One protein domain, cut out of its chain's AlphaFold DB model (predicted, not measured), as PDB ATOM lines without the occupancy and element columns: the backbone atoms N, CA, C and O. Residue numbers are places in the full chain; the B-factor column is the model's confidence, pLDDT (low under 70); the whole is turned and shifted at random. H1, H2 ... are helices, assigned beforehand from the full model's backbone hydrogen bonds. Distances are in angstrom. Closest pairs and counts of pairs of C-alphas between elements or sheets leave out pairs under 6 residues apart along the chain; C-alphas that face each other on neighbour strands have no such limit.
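AT A GLANCE: This is residues 90 to 139 of the 540 residues of an uncharacterized protein of Gynuella sunshinyii YC6258 (UniProt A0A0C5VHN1). The domain is a helical hairpin with a looped head: two helices, H1 and H2, run side by side in opposite ways, and the long link between them, residues 102 to 124, makes a head of loops at the end where H1 stops and H2 starts. Within that head, residues 113 to 114 pair with residues 117 to 118 in a short antiparallel pairing. The printed part has 50 residues with two named helices, H1 then H2, and no named strand; its class is all helix. It is compact, with a radius of gyration of the C-alphas of 10.7 A, and elongated in outline, spanning 30 by 16 by 15 A.

HOW THE PARTS SIT: H1, residues 90 to 101, and H2, residues 125 to 138, touch, with 6 pairs of C-alphas within 8 A. Their closest C-alphas are those of Leu 96 and Ile 129, 6.8 A apart. The two stand at a shallow tilt of 15 degrees and run opposite ways, a helical hairpin, with their centres 10.7 A apart. In H2 every O i to N i+4 pair is within hydrogen-bond range; in H1 7 of 8 are.

IN THESE COORDINATES: H1 begins at C-alpha 90, at (22.496, 38.122, -15.404), and measures 17.0 A from first to last C-alpha. H2, residues 125 to 138, begins at C-alpha 125, at (25.405, 19.768, -7.144), ends at C-alpha 138, at (29.470, 29.902, -23.818), and measures 19.9 A.

THE WHOLE: The two C-alphas farthest apart are those of Val 114 and Thr 139, 31.4 A. The printed part has no cut, and the link from H1 to H2, 23 residues, is long. The mean pLDDT of the printed part is 79.9; residue 90, residues 99 to 102 and residues 138 to 139 are under 70.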
ATOM      1  N   GLN A  90      21.971  37.709 -16.712       69.69
ATOM      2  CA  GLN A  90      22.496  38.122 -15.404       69.69
ATOM      3  C   GLN A  90      21.596  37.713 -14.234       69.69
ATOM      4  O   GLN A  90      22.104  37.237 -13.214       69.69
ATOM      5  N   ARG A  91      20.265  37.809 -14.368       73.50
ATOM      6  CA  ARG A  91      19.328  37.300 -13.347       73.50
ATOM      7  C   ARG A  91      19.456  35.792 -13.168       73.50
ATOM      8  O   ARG A  91      19.544  35.333 -12.030       73.50
ATOM      9  N   LYS A  92      19.545  35.028 -14.261       73.00
ATOM     10  CA  LYS A  92      19.708  33.566 -14.219       73.00
ATOM     11  C   LYS A  92      21.067  33.156 -13.639       73.00
ATOM     12  O   LYS A  92      21.139  32.212 -12.853       73.00
ATOM     13  N   LYS A  93      22.132  33.911 -13.937       75.62
ATOM     14  CA  LYS A  93      23.468  33.744 -13.341       75.62
ATOM     15  C   LYS A  93      23.449  34.030 -11.836       75.62
ATOM     16  O   LYS A  93      23.965  33.227 -11.060       75.62
ATOM     17  N   MET A  94      22.785  35.103 -11.396       76.12
ATOM     18  CA  MET A  94      22.586  35.389  -9.967       76.12
ATOM     19  C   MET A  94      21.719  34.343  -9.257       76.12
ATOM     20  O   MET A  94      21.989  34.010  -8.103       76.12
ATOM     21  N   GLU A  95      20.696  33.803  -9.914       76.12
ATOM     22  CA  GLU A  95      19.846  32.747  -9.358       76.12
ATOM     23  C   GLU A  95      20.617  31.431  -9.184       76.12
ATOM     24  O   GLU A  95      20.554  30.810  -8.120       76.12
ATOM     25  N   LEU A  96      21.435  31.050 -10.169       70.75
ATOM     26  CA  LEU A  96      22.329  29.891 -10.082       70.75
ATOM     27  C   LEU A  96      23.411  30.068  -9.005       70.75
ATOM     28  O   LEU A  96      23.717  29.123  -8.276       70.75
ATOM     29  N   LEU A  97      23.937  31.285  -8.833       73.88
ATOM     30  CA  LEU A  97      24.854  31.615  -7.735       73.88
ATOM     31  C   LEU A  97      24.156  31.570  -6.365       73.88
ATOM     32  O   LEU A  97      24.741  31.073  -5.404       73.88
ATOM     33  N   ARG A  98      22.892  32.001  -6.260       73.00
ATOM     34  CA  ARG A  98      22.082  31.830  -5.037       73.00
ATOM     35  C   ARG A  98      21.812  30.362  -4.726       73.00
ATOM     36  O   ARG A  98      21.857  29.969  -3.562       73.00
ATOM     37  N   LEU A  99      21.578  29.537  -5.744       66.44
ATOM     38  CA  LEU A  99      21.422  28.089  -5.589       66.44
ATOM     39  C   LEU A  99      22.709  27.413  -5.096       66.44
ATOM     40  O   LEU A  99      22.613  26.434  -4.367       66.44
ATOM     41  N   LYS A 100      23.890  27.978  -5.386       67.44
ATOM     42  CA  LYS A 100      25.175  27.523  -4.823       67.44
ATOM     43  C   LYS A 100      25.259  27.701  -3.296       67.44
ATOM     44  O   LYS A 100      25.976  26.957  -2.637       67.44
ATOM     45  N   VAL A 101      24.501  28.647  -2.731       68.12
ATOM     46  CA  VAL A 101      24.394  28.900  -1.277       68.12
ATOM     47  C   VAL A 101      23.190  28.168  -0.652       68.12
ATOM     48  O   VAL A 101      23.121  27.960   0.558       68.12
ATOM     49  N   SER A 102      22.232  27.735  -1.473       69.19
ATOM     50  CA  SER A 102      21.011  27.050  -1.045       69.19
ATOM     51  C   SER A 102      21.245  25.557  -0.801       69.19
ATOM     52  O   SER A 102      21.816  24.859  -1.632       69.19
ATOM     53  N   LYS A 103      20.702  25.007   0.295       78.75
ATOM     54  CA  LYS A 103      20.702  23.553   0.578       78.75
ATOM     55  C   LYS A 103      19.700  22.756  -0.285       78.75
ATOM     56  O   LYS A 103      19.223  21.710   0.147       78.75
ATOM     57  N   LYS A 104      19.327  23.243  -1.474       83.94
ATOM     58  CA  LYS A 104      18.355  22.589  -2.370       83.94
ATOM     59  C   LYS A 104      18.997  22.221  -3.700       83.94
ATOM     60  O   LYS A 104      19.724  23.013  -4.289       83.94
ATOM     61  N   CYS A 105      18.687  21.027  -4.195       83.19
ATOM     62  CA  CYS A 105      19.188  20.552  -5.478       83.19
ATOM     63  C   CYS A 105      18.648  21.414  -6.643       83.19
ATOM     64  O   CYS A 105      17.433  21.577  -6.753       83.19
ATOM     65  N   PRO A 106      19.490  21.923  -7.558       81.75
ATOM     66  CA  PRO A 106      19.047  22.745  -8.691       81.75
ATOM     67  C   PRO A 106      18.302  21.952  -9.776       81.75
ATOM     68  O   PRO A 106      17.652  22.554 -10.621       81.75
ATOM     69  N   LYS A 107      18.386  20.614  -9.768       84.50
ATOM     70  CA  LYS A 107      17.721  19.745 -10.754       84.50
ATOM     71  C   LYS A 107      16.342  19.260 -10.305       84.50
ATOM     72  O   LYS A 107      15.427  19.223 -11.113       84.50
ATOM     73  N   CYS A 108      16.197  18.860  -9.039       87.56
ATOM     74  CA  CYS A 108      14.953  18.267  -8.518       87.56
ATOM     75  C   CYS A 108      14.394  18.972  -7.271       87.56
ATOM     76  O   CYS A 108      13.428  18.498  -6.682       87.56
ATOM     77  N   HIS A 109      15.021  20.065  -6.826       83.62
ATOM     78  CA  HIS A 109      14.614  20.894  -5.682       83.62
ATOM     79  C   HIS A 109      14.555  20.206  -4.305       83.62
ATOM     80  O   HIS A 109      14.160  20.839  -3.323       83.62
ATOM     81  N   SER A 110      15.019  18.959  -4.180       84.88
ATOM     82  CA  SER A 110      15.090  18.258  -2.892       84.88
ATOM     83  C   SER A 110      16.069  18.939  -1.928       84.88
ATOM     84  O   SER A 110      17.161  19.336  -2.344       84.88
ATOM     85  N   GLY A 111      15.738  18.976  -0.634       84.38
ATOM     86  CA  GLY A 111      16.647  19.424   0.433       84.38
ATOM     87  C   GLY A 111      17.664  18.372   0.903       84.38
ATOM     88  O   GLY A 111      18.454  18.640   1.803       84.38
ATOM     89  N   GLN A 112      17.633  17.164   0.334       84.50
ATOM     90  CA  GLN A 112      18.494  16.045   0.726       84.50
ATOM     91  C   GLN A 112      19.839  16.118  -0.005       84.50
ATOM     92  O   GLN A 112      20.059  15.412  -0.989       84.50
ATOM     93  N   ILE A 113      20.726  17.002   0.449       82.19
ATOM     94  CA  ILE A 113      22.107  17.079  -0.044       82.19
ATOM     95  C   ILE A 113      23.029  16.504   1.029       82.19
ATOM     96  O   ILE A 113      23.142  17.071   2.116       82.19
ATOM     97  N   VAL A 114      23.688  15.388   0.720       82.94
ATOM     98  CA  VAL A 114      24.647  14.714   1.603       82.94
ATOM     99  C   VAL A 114      25.986  14.674   0.874       82.94
ATOM    100  O   VAL A 114      26.059  14.210  -0.257       82.94
ATOM    101  N   ASN A 115      27.043  15.214   1.489       85.06
ATOM    102  CA  ASN A 115      28.396  15.280   0.911       85.06
ATOM    103  C   ASN A 115      28.476  15.921  -0.493       85.06
ATOM    104  O   ASN A 115      29.295  15.529  -1.317       85.06
ATOM    105  N   GLY A 116      27.624  16.913  -0.778       81.62
ATOM    106  CA  GLY A 116      27.602  17.601  -2.078       81.62
ATOM    107  C   GLY A 116      26.866  16.848  -3.195       81.62
ATOM    108  O   GLY A 116      26.740  17.378  -4.303       81.62
ATOM    109  N   GLU A 117      26.322  15.663  -2.904       87.38
ATOM    110  CA  GLU A 117      25.481  14.881  -3.804       87.38
ATOM    111  C   GLU A 117      24.011  14.942  -3.370       87.38
ATOM    112  O   GLU A 117      23.668  14.930  -2.184       87.38
ATOM    113  N   CYS A 118      23.110  15.056  -4.342       88.19
ATOM    114  CA  CYS A 118      21.678  15.035  -4.088       88.19
ATOM    115  C   CYS A 118      21.189  13.593  -3.896       88.19
ATOM    116  O   CYS A 118      21.130  12.833  -4.858       88.19
ATOM    117  N   GLY A 119      20.731  13.247  -2.691       83.94
ATOM    118  CA  GLY A 119      20.236  11.904  -2.370       83.94
ATOM    119  C   GLY A 119      19.000  11.470  -3.170       83.94
ATOM    120  O   GLY A 119      18.752  10.279  -3.302       83.94
ATOM    121  N   SER A 120      18.235  12.411  -3.738       87.81
ATOM    122  CA  SER A 120      17.048  12.087  -4.541       87.81
ATOM    123  C   SER A 120      17.337  11.862  -6.030       87.81
ATOM    124  O   SER A 120      16.593  11.133  -6.675       87.81
ATOM    125  N   CYS A 121      18.366  12.496  -6.610       88.25
ATOM    126  CA  CYS A 121      18.628  12.400  -8.058       88.25
ATOM    127  C   CYS A 121      20.092  12.136  -8.450       88.25
ATOM    128  O   CYS A 121      20.401  12.147  -9.642       88.25
ATOM    129  N   GLY A 122      20.978  11.912  -7.477       86.06
ATOM    130  CA  GLY A 122      22.358  11.453  -7.678       86.06
ATOM    131  C   GLY A 122      23.289  12.455  -8.363       86.06
ATOM    132  O   GLY A 122      24.328  12.073  -8.891       86.06
ATOM    133  N   ILE A 123      22.922  13.740  -8.440       90.25
ATOM    134  CA  ILE A 123      23.817  14.744  -9.029       90.25
ATOM    135  C   ILE A 123      24.760  15.325  -7.983       90.25
ATOM    136  O   ILE A 123      24.338  15.702  -6.890       90.25
ATOM    137  N   ILE A 124      26.022  15.489  -8.373       89.38
ATOM    138  CA  ILE A 124      26.989  16.316  -7.651       89.38
ATOM    139  C   ILE A 124      26.645  17.776  -7.954       89.38
ATOM    140  O   ILE A 124      26.865  18.262  -9.068       89.38
ATOM    141  N   VAL A 125      26.057  18.459  -6.972       85.00
ATOM    142  CA  VAL A 125      25.405  19.768  -7.144       85.00
ATOM    143  C   VAL A 125      26.382  20.815  -7.680       85.00
ATOM    144  O   VAL A 125      26.050  21.558  -8.600       85.00
ATOM    145  N   GLU A 126      27.616  20.823  -7.181       85.19
ATOM    146  CA  GLU A 126      28.636  21.791  -7.590       85.19
ATOM    147  C   GLU A 126      29.081  21.609  -9.050       85.19
ATOM    148  O   GLU A 126      29.160  22.579  -9.805       85.19
ATOM    149  N   LYS A 127      29.280  20.361  -9.491       85.69
ATOM    150  CA  LYS A 127      29.643  20.050 -10.883       85.69
ATOM    151  C   LYS A 127      28.521  20.428 -11.852       85.69
ATOM    152  O   LYS A 127      28.788  20.888 -12.959       85.69
ATOM    153  N   TYR A 128      27.271  20.258 -11.424       84.88
ATOM    154  CA  TYR A 128      26.095  20.606 -12.216       84.88
ATOM    155  C   TYR A 128      25.910  22.125 -12.353       84.88
ATOM    156  O   TYR A 128      25.691  22.613 -13.458       84.88
ATOM    157  N   ILE A 129      26.069  22.883 -11.262       84.25
ATOM    158  CA  ILE A 129      25.998  24.355 -11.294       84.25
ATOM    159  C   ILE A 129      27.126  24.934 -12.153       84.25
ATOM    160  O   ILE A 129      26.869  25.798 -12.987       84.25
ATOM    161  N   ASN A 130      28.357  24.434 -12.009       84.06
ATOM    162  CA  ASN A 130      29.490  24.908 -12.809       84.06
ATOM    163  C   ASN A 130      29.299  24.624 -14.308       84.06
ATOM    164  O   ASN A 130      29.687  25.443 -15.134       84.06
ATOM    165  N   ARG A 131      28.656  23.506 -14.672       85.25
ATOM    166  CA  ARG A 131      28.304  23.209 -16.068       85.25
ATOM    167  C   ARG A 131      27.263  24.184 -16.622       85.25
ATOM    168  O   ARG A 131      27.440  24.671 -17.729       85.25
ATOM    169  N   LEU A 132      26.223  24.503 -15.850       81.88
ATOM    170  CA  LEU A 132      25.203  25.477 -16.259       81.88
ATOM    171  C   LEU A 132      25.774  26.893 -16.399       81.88
ATOM    172  O   LEU A 132      25.397  27.615 -17.316       81.88
ATOM    173  N   LEU A 133      26.696  27.285 -15.515       81.94
ATOM    174  CA  LEU A 133      27.410  28.559 -15.624       81.94
ATOM    175  C   LEU A 133      28.307  28.596 -16.869       81.94
ATOM    176  O   LEU A 133      28.299  29.592 -17.579       81.94
ATOM    177  N   ALA A 134      29.009  27.502 -17.177       80.31
ATOM    178  CA  ALA A 134      29.825  27.401 -18.386       80.31
ATOM    179  C   ALA A 134      28.983  27.417 -19.676       80.31
ATOM    180  O   ALA A 134      29.404  28.004 -20.665       80.31
ATOM    181  N   GLU A 135      27.792  26.808 -19.677       79.81
ATOM    182  CA  GLU A 135      26.858  26.867 -20.811       79.81
ATOM    183  C   GLU A 135      26.316  28.291 -21.022       79.81
ATOM    184  O   GLU A 135      26.205  28.719 -22.169       79.81
ATOM    185  N   LEU A 136      26.050  29.039 -19.942       75.12
ATOM    186  CA  LEU A 136      25.649  30.454 -19.989       75.12
ATOM    187  C   LEU A 136      26.775  31.372 -20.485       75.12
ATOM    188  O   LEU A 136      26.517  32.257 -21.290       75.12
ATOM    189  N   ASP A 137      28.017  31.139 -20.054       73.81
ATOM    190  CA  ASP A 137      29.178  31.913 -20.519       73.81
ATOM    191  C   ASP A 137      29.558  31.553 -21.975       73.81
ATOM    192  O   ASP A 137      30.027  32.400 -22.729       73.81
ATOM    193  N   ALA A 138      29.293  30.319 -22.423       68.31
ATOM    194  CA  ALA A 138      29.470  29.902 -23.818       68.31
ATOM    195  C   ALA A 138      28.343  30.376 -24.758       68.31
ATOM    196  O   ALA A 138      28.500  30.304 -25.978       68.31
ATOM    197  N   THR A 139      27.217  30.850 -24.209       58.06
ATOM    198  CA  THR A 139      26.108  31.462 -24.960       58.06
ATOM    199  C   THR A 139      26.167  32.988 -24.970       58.06
ATOM    200  O   THR A 139      25.158  33.626 -25.269       58.06
TER     201      THR A 139